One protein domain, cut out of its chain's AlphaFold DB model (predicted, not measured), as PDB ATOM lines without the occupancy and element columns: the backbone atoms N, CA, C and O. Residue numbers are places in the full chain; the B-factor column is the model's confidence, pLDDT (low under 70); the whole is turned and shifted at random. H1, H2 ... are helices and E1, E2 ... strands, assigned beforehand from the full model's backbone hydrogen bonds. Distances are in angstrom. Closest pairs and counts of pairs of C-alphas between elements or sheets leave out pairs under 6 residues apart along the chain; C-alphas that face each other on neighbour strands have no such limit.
ATOM      1  N   THR A   9     167.871 143.309 176.580       87.62
ATOM      2  CA  THR A   9     168.270 143.715 175.236       87.62
ATOM      3  C   THR A   9     169.208 144.911 175.304       87.62
ATOM      4  O   THR A   9     168.970 145.870 176.040       87.62
ATOM      5  N   VAL A  10     170.263 144.871 174.493       89.44
ATOM      6  CA  VAL A  10     171.122 146.022 174.216       89.44
ATOM      7  C   VAL A  10     170.880 146.449 172.777       89.44
ATOM      8  O   VAL A  10     170.951 145.631 171.862       89.44
ATOM      9  N   LYS A  11     170.598 147.735 172.562       87.19
ATOM     10  CA  LYS A  11     170.528 148.294 171.211       87.19
ATOM     11  C   LYS A  11     171.927 148.717 170.772       87.19
ATOM     12  O   LYS A  11     172.515 149.603 171.389       87.19
ATOM     13  N   ILE A  12     172.414 148.110 169.697       87.31
ATOM     14  CA  ILE A  12     173.646 148.500 169.007       87.31
ATOM     15  C   ILE A  12     173.238 149.103 167.663       87.31
ATOM     16  O   ILE A  12     172.397 148.546 166.958       87.31
ATOM     17  N   GLU A  13     173.765 150.282 167.347       85.88
ATOM     18  CA  GLU A  13     173.493 150.940 166.067       85.88
ATOM     19  C   GLU A  13     174.223 150.227 164.927       85.88
ATOM     20  O   GLU A  13     175.298 149.662 165.120       85.88
ATOM     21  N   SER A  14     173.652 150.271 163.721       85.69
ATOM     22  CA  SER A  14     174.231 149.597 162.553       85.69
ATOM     23  C   SER A  14     175.582 150.178 162.137       85.69
ATOM     24  O   SER A  14     176.336 149.506 161.459       85.69
ATOM     25  N   THR A  15     175.911 151.397 162.566       87.25
ATOM     26  CA  THR A  15     177.216 152.047 162.356       87.25
ATOM     27  C   THR A  15     178.382 151.308 163.011       87.25
ATOM     28  O   THR A  15     179.525 151.542 162.639       87.25
ATOM     29  N   PHE A  16     178.112 150.435 163.984       85.94
ATOM     30  CA  PHE A  16     179.129 149.601 164.623       85.94
ATOM     31  C   PHE A  16     179.260 148.224 163.965       85.94
ATOM     32  O   PHE A  16     180.094 147.436 164.405       85.94
ATOM     33  N   ILE A  17     178.419 147.898 162.980       89.38
ATOM     34  CA  ILE A  17     178.309 146.556 162.411       89.38
ATOM     35  C   ILE A  17     178.606 146.605 160.917       89.38
ATOM     36  O   ILE A  17     177.839 147.189 160.152       89.38
ATOM     37  N   ASP A  18     179.642 145.886 160.506       90.00
ATOM     38  CA  ASP A  18     179.967 145.676 159.103       90.00
ATOM     39  C   ASP A  18     179.575 144.265 158.663       90.00
ATOM     40  O   ASP A  18     179.726 143.281 159.390       90.00
ATOM     41  N   LYS A  19     179.030 144.156 157.448       87.56
ATOM     42  CA  LYS A  19     178.696 142.862 156.849       87.56
ATOM     43  C   LYS A  19     179.897 142.345 156.061       87.56
ATOM     44  O   LYS A  19     180.276 142.936 155.052       87.56
ATOM     45  N   VAL A  20     180.434 141.204 156.477       86.62
ATOM     46  CA  VAL A  20     181.577 140.536 155.847       86.62
ATOM     47  C   VAL A  20     181.121 139.179 155.310       86.62
ATOM     48  O   VAL A  20     181.136 138.157 155.998       86.62
ATOM     49  N   GLY A  21     180.656 139.178 154.056       85.44
ATOM     50  CA  GLY A  21     180.060 137.999 153.419       85.44
ATOM     51  C   GLY A  21     178.764 137.572 154.116       85.44
ATOM     52  O   GLY A  21     177.817 138.352 154.201       85.44
ATOM     53  N   GLU A  22     178.734 136.338 154.622       86.31
ATOM     54  CA  GLU A  22     177.620 135.799 155.423       86.31
ATOM     55  C   GLU A  22     177.734 136.139 156.923       86.31
ATOM     56  O   GLU A  22     176.808 135.878 157.689       86.31
ATOM     57  N   ASN A  23     178.853 136.730 157.356       84.81
ATOM     58  CA  ASN A  23     179.114 137.075 158.753       84.81
ATOM     59  C   ASN A  23     178.968 138.582 159.004       84.81
ATOM     60  O   ASN A  23     178.971 139.396 158.081       84.81
ATOM     61  N   PHE A  24     178.879 138.947 160.282       84.69
ATOM     62  CA  PHE A  24     178.907 140.334 160.737       84.69
ATOM     63  C   PHE A  24     180.114 140.558 161.643       84.69
ATOM     64  O   PHE A  24     180.377 139.752 162.540       84.69
ATOM     65  N   GLU A  25     180.825 141.656 161.421       87.38
ATOM     66  CA  GLU A  25     181.875 142.149 162.303       87.38
ATOM     67  C   GLU A  25     181.340 143.317 163.122       87.38
ATOM     68  O   GLU A  25     180.627 144.183 162.621       87.38
ATOM     69  N   LEU A  26     181.642 143.302 164.418       87.38
ATOM     70  CA  LEU A  26     181.178 144.300 165.370       87.38
ATOM     71  C   LEU A  26     182.382 145.084 165.894       87.38
ATOM     72  O   LEU A  26     183.237 144.536 166.592       87.38
ATOM     73  N   HIS A  27     182.415 146.380 165.607       88.12
ATOM     74  CA  HIS A  27     183.482 147.288 166.005       88.12
ATOM     75  C   HIS A  27     183.030 148.121 167.202       88.12
ATOM     76  O   HIS A  27     182.177 148.992 167.083       88.12
ATOM     77  N   LEU A  28     183.600 147.871 168.382       87.31
ATOM     78  CA  LEU A  28     183.241 148.577 169.613       87.31
ATOM     79  C   LEU A  28     184.455 149.254 170.239       87.31
ATOM     80  O   LEU A  28     185.523 148.661 170.367       87.31
ATOM     81  N   ASN A  29     184.266 150.486 170.712       87.06
ATOM     82  CA  ASN A  29     185.216 151.124 171.616       87.06
ATOM     83  C   ASN A  29     184.902 150.699 173.059       87.06
ATOM     84  O   ASN A  29     183.746 150.714 173.485       87.06
ATOM     85  N   ASN A  30     185.941 150.388 173.835       85.81
ATOM     86  CA  ASN A  30     185.854 150.045 175.255       85.81
ATOM     87  C   ASN A  30     185.039 151.047 176.090       85.81
ATOM     88  O   ASN A  30     184.389 150.645 177.057       85.81
ATOM     89  N   PHE A  31     185.072 152.331 175.721       87.06
ATOM     90  CA  PHE A  31     184.410 153.420 176.443       87.06
ATOM     91  C   PHE A  31     183.039 153.814 175.874       87.06
ATOM     92  O   PHE A  31     182.367 154.662 176.464       87.06
ATOM     93  N   SER A  32     182.604 153.210 174.761       88.38
ATOM     94  CA  SER A  32     181.262 153.440 174.217       88.38
ATOM     95  C   SER A  32     180.202 153.034 175.236       88.38
ATOM     96  O   SER A  32     180.338 152.011 175.905       88.38
ATOM     97  N   LYS A  33     179.150 153.844 175.368       90.94
ATOM     98  CA  LYS A  33     178.058 153.616 176.322       90.94
ATOM     99  C   LYS A  33     176.843 153.066 175.594       90.94
ATOM    100  O   LYS A  33     176.377 153.665 174.631       90.94
ATOM    101  N   PHE A  34     176.296 151.979 176.113       91.56
ATOM    102  CA  PHE A  34     175.125 151.304 175.582       91.56
ATOM    103  C   PHE A  34     174.060 151.198 176.656       91.56
ATOM    104  O   PHE A  34     174.361 151.011 177.833       91.56
ATOM    105  N   LYS A  35     172.797 151.312 176.259       90.12
ATOM    106  CA  LYS A  35     171.684 151.139 177.188       90.12
ATOM    107  C   LYS A  35     171.276 149.671 177.215       90.12
ATOM    108  O   LYS A  35     170.856 149.134 176.191       90.12
ATOM    109  N   PHE A  36     171.376 149.053 178.384       91.19
ATOM    110  CA  PHE A  36     170.790 147.752 178.670       91.19
ATOM    111  C   PHE A  36     169.357 147.936 179.156       91.19
ATOM    112  O   PHE A  36     169.101 148.733 180.061       91.19
ATOM    113  N   LEU A  37     168.432 147.202 178.551       89.38
ATOM    114  CA  LEU A  37     167.022 147.187 178.912       89.38
ATOM    115  C   LEU A  37     166.686 145.823 179.513       89.38
ATOM    116  O   LEU A  37     166.705 144.817 178.806       89.38
ATOM    117  N   ASP A  38     166.389 145.800 180.811       88.69
ATOM    118  CA  ASP A  38     165.980 144.584 181.517       88.69
ATOM    119  C   ASP A  38     164.546 144.205 181.110       88.69
ATOM    120  O   ASP A  38     163.628 145.028 181.173       88.69
ATOM    121  N   GLU A  39     164.354 142.956 180.683       83.50
ATOM    122  CA  GLU A  39     163.067 142.450 180.185       83.50
ATOM    123  C   GLU A  39     161.992 142.337 181.272       83.50
ATOM    124  O   GLU A  39     160.799 142.363 180.975       83.50
ATOM    125  N   ARG A  40     162.395 142.180 182.537       83.25
ATOM    126  CA  ARG A  40     161.484 141.903 183.656       83.25
ATOM    127  C   ARG A  40     161.140 143.160 184.430       83.25
ATOM    128  O   ARG A  40     160.032 143.264 184.952       83.25
ATOM    129  N   ASN A  41     162.077 144.097 184.554       81.25
ATOM    130  CA  ASN A  41     161.849 145.328 185.295       81.25
ATOM    131  C   ASN A  41     162.733 146.476 184.798       81.25
ATOM    132  O   ASN A  41     163.942 146.504 185.024       81.25
ATOM    133  N   GLN A  42     162.085 147.494 184.227       78.12
ATOM    134  CA  GLN A  42     162.745 148.673 183.666       78.12
ATOM    135  C   GLN A  42     163.628 149.430 184.667       78.12
ATOM    136  O   GLN A  42     164.622 150.018 184.244       78.12
ATOM    137  N   ASN A  43     163.338 149.369 185.972       82.62
ATOM    138  CA  ASN A  43     164.142 150.019 187.014       82.62
ATOM    139  C   ASN A  43     165.547 149.411 187.161       82.62
ATOM    140  O   ASN A  43     166.405 150.009 187.804       82.62
ATOM    141  N   TYR A  44     165.786 148.236 186.576       81.38
ATOM    142  CA  TYR A  44     167.103 147.604 186.514       81.38
ATOM    143  C   TYR A  44     167.807 147.783 185.164       81.38
ATOM    144  O   TYR A  44     168.875 147.214 184.956       81.38
ATOM    145  N   SER A  45     167.245 148.596 184.267       85.12
ATOM    146  CA  SER A  45     167.946 149.043 183.062       85.12
ATOM    147  C   SER A  45     169.155 149.893 183.453       85.12
ATOM    148  O   SER A  45     169.061 150.753 184.330       85.12
ATOM    149  N   SER A  46     170.288 149.680 182.795       88.69
ATOM    150  CA  SER A  46     171.561 150.310 183.152       88.69
ATOM    151  C   SER A  46     172.347 150.738 181.915       88.69
ATOM    152  O   SER A  46     171.954 150.478 180.775       88.69
ATOM    153  N   ILE A  47     173.453 151.447 182.140       89.31
ATOM    154  CA  ILE A  47     174.429 151.742 181.093       89.31
ATOM    155  C   ILE A  47     175.518 150.677 181.164       89.31
ATOM    156  O   ILE A  47     176.143 150.517 182.210       89.31
ATOM    157  N   LEU A  48     175.748 150.002 180.043       90.44
ATOM    158  CA  LEU A  48     176.889 149.124 179.825       90.44
ATOM    159  C   LEU A  48     177.965 149.861 179.036       90.44
ATOM    160  O   LEU A  48     177.681 150.682 178.161       90.44
ATOM    161  N   LEU A  49     179.214 149.548 179.334       91.44
ATOM    162  CA  LEU A  49     180.374 149.971 178.573       91.44
ATOM    163  C   LEU A  49     180.679 148.955 177.471       91.44
ATOM    164  O   LEU A  49     180.461 147.753 177.630       91.44
ATOM    165  N   GLY A  50     181.263 149.424 176.372       88.12
ATOM    166  CA  GLY A  50     181.658 148.571 175.254       88.12
ATOM    167  C   GLY A  50     182.555 147.416 175.694       88.12
ATOM    168  O   GLY A  50     182.350 146.296 175.243       88.12
ATOM    169  N   LYS A  51     183.457 147.634 176.664       88.06
ATOM    170  CA  LYS A  51     184.295 146.561 177.234       88.06
ATOM    171  C   LYS A  51     183.488 145.397 177.832       88.06
ATOM    172  O   LYS A  51     183.946 144.259 177.797       88.06
ATOM    173  N   GLU A  52     182.307 145.671 178.389       88.94
ATOM    174  CA  GLU A  52     181.439 144.654 178.997       88.94
ATOM    175  C   GLU A  52     180.748 143.826 177.910       88.94
ATOM    176  O   GLU A  52     180.736 142.600 177.991       88.94
ATOM    177  N   ILE A  53     180.274 144.487 176.851       89.50
ATOM    178  CA  ILE A  53     179.675 143.833 175.679       89.50
ATOM    179  C   ILE A  53     180.715 142.993 174.938       89.50
ATOM    180  O   ILE A  53     180.464 141.826 174.653       89.50
ATOM    181  N   ILE A  54     181.904 143.551 174.683       88.81
ATOM    182  CA  ILE A  54     183.032 142.834 174.076       88.81
ATOM    183  C   ILE A  54     183.347 141.590 174.907       88.81
ATOM    184  O   ILE A  54     183.405 140.490 174.366       88.81
ATOM    185  N   GLY A  55     183.505 141.741 176.226       86.06
ATOM    186  CA  GLY A  55     183.818 140.629 177.120       86.06
ATOM    187  C   GLY A  55     182.749 139.536 177.136       86.06
ATOM    188  O   GLY A  55     183.094 138.358 177.207       86.06
ATOM    189  N   GLN A  56     181.467 139.899 177.052       86.38
ATOM    190  CA  GLN A  56     180.374 138.930 176.988       86.38
ATOM    191  C   GLN A  56     180.348 138.196 175.641       86.38
ATOM    192  O   GLN A  56     180.392 136.968 175.621       86.38
ATOM    193  N   LEU A  57     180.362 138.927 174.524       86.94
ATOM    194  CA  LEU A  57     180.324 138.343 173.179       86.94
ATOM    195  C   LEU A  57     181.553 137.483 172.877       86.94
ATOM    196  O   LEU A  57     181.438 136.460 172.212       86.94
ATOM    197  N   SER A  58     182.724 137.857 173.396       84.62
ATOM    198  CA  SER A  58     183.954 137.065 173.248       84.62
ATOM    199  C   SER A  58     183.844 135.708 173.935       84.62
ATOM    200  O   SER A  58     184.318 134.706 173.409       84.62
ATOM    201  N   LYS A  59     183.202 135.672 175.110       83.50
ATOM    202  CA  LYS A  59     182.940 134.425 175.840       83.50
ATOM    203  C   LYS A  59     181.910 133.559 175.124       83.50
ATOM    204  O   LYS A  59     182.081 132.350 175.100       83.50
ATOM    205  N   GLU A  60     180.862 134.164 174.567       83.12
ATOM    206  CA  GLU A  60     179.795 133.442 173.861       83.12
ATOM    207  C   GLU A  60     180.258 132.892 172.505       83.12
ATOM    208  O   GLU A  60     179.919 131.768 172.155       83.12
ATOM    209  N   ASN A  61     181.060 133.660 171.766       82.50
ATOM    210  CA  ASN A  61     181.549 133.270 170.443       82.50
ATOM    211  C   ASN A  61     182.892 132.529 170.484       82.50
ATOM    212  O   ASN A  61     183.408 132.187 169.423       82.50
ATOM    213  N   GLU A  62     183.481 132.348 171.673       79.06
ATOM    214  CA  GLU A  62     184.824 131.782 171.883       79.06
ATOM    215  C   GLU A  62     185.915 132.460 171.030       79.06
ATOM    216  O   GLU A  62     186.907 131.845 170.646       79.06
TER     217      GLU A  62
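This is residues 9 to 62 of the 192 residues of an uncharacterized protein of Lactococcus lactis subsp. lactis (UniProt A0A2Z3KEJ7). Two strand hairpins, E3 with E4 and E1 with E2, spread apart as a wide V, and helix H1 runs off from the end of E4 near the corner of the V. The first printed residues, 9 to 10, pair with E3, and residues 19 to 24 at the tip of the E1 and E2 hairpin stick out. The printed part has 54 residues, with four named strands and then one named helix, in the order E1, E2, E3, E4, H1; each hairpin is an antiparallel sheet of two strands, and the class is mixed, helices and strands. The whole is only just loose, close to compact, with a radius of gyration of the C-alphas of 12.3 A, and is elongated, spanning 39 by 20 by 17 A.

E3, residues 33 to 38, and E4, residues 46 to 49, form an antiparallel hairpin at 141 degrees between their directions, with N 34 and O 48 2.8 A apart, within hydrogen-bond range. Residues 9 to 10 pair antiparallel with residues 36 to 37 of E3. H1, residues 50 to 60, follows E4 by a tight link; the closest C-alphas of E3 and H1 are those of Lys 33 and Gly 50, 6.3 A apart. In H1 every O i to N i+4 pair is within hydrogen-bond range. E1, residues 17 to 20, and E2, residues 23 to 26, form the other hairpin, antiparallel at 148 degrees, with N 18 and O 25 2.9 A apart, within hydrogen-bond range. E1 and E2 are each apart from E3, E4 and H1.

E3 is 16.0 A long from first to last C-alpha and begins at C-alpha 33 (178.058, 153.616, 176.322). E4 is 9.9 A, E1 9.5 A and E2 10.0 A long; C-alpha 17, where E1 begins, is at (178.309, 146.556, 162.411). H1 is 15.3 A long and ends at C-alpha 60 (179.795, 133.442, 173.861).

The two C-alphas farthest apart are those of Gly 21 and Asn 43, 39.1 A. The printed part has no cut, and no link is long. The mean pLDDT of the printed part is 86.7, and no printed residue is under 70.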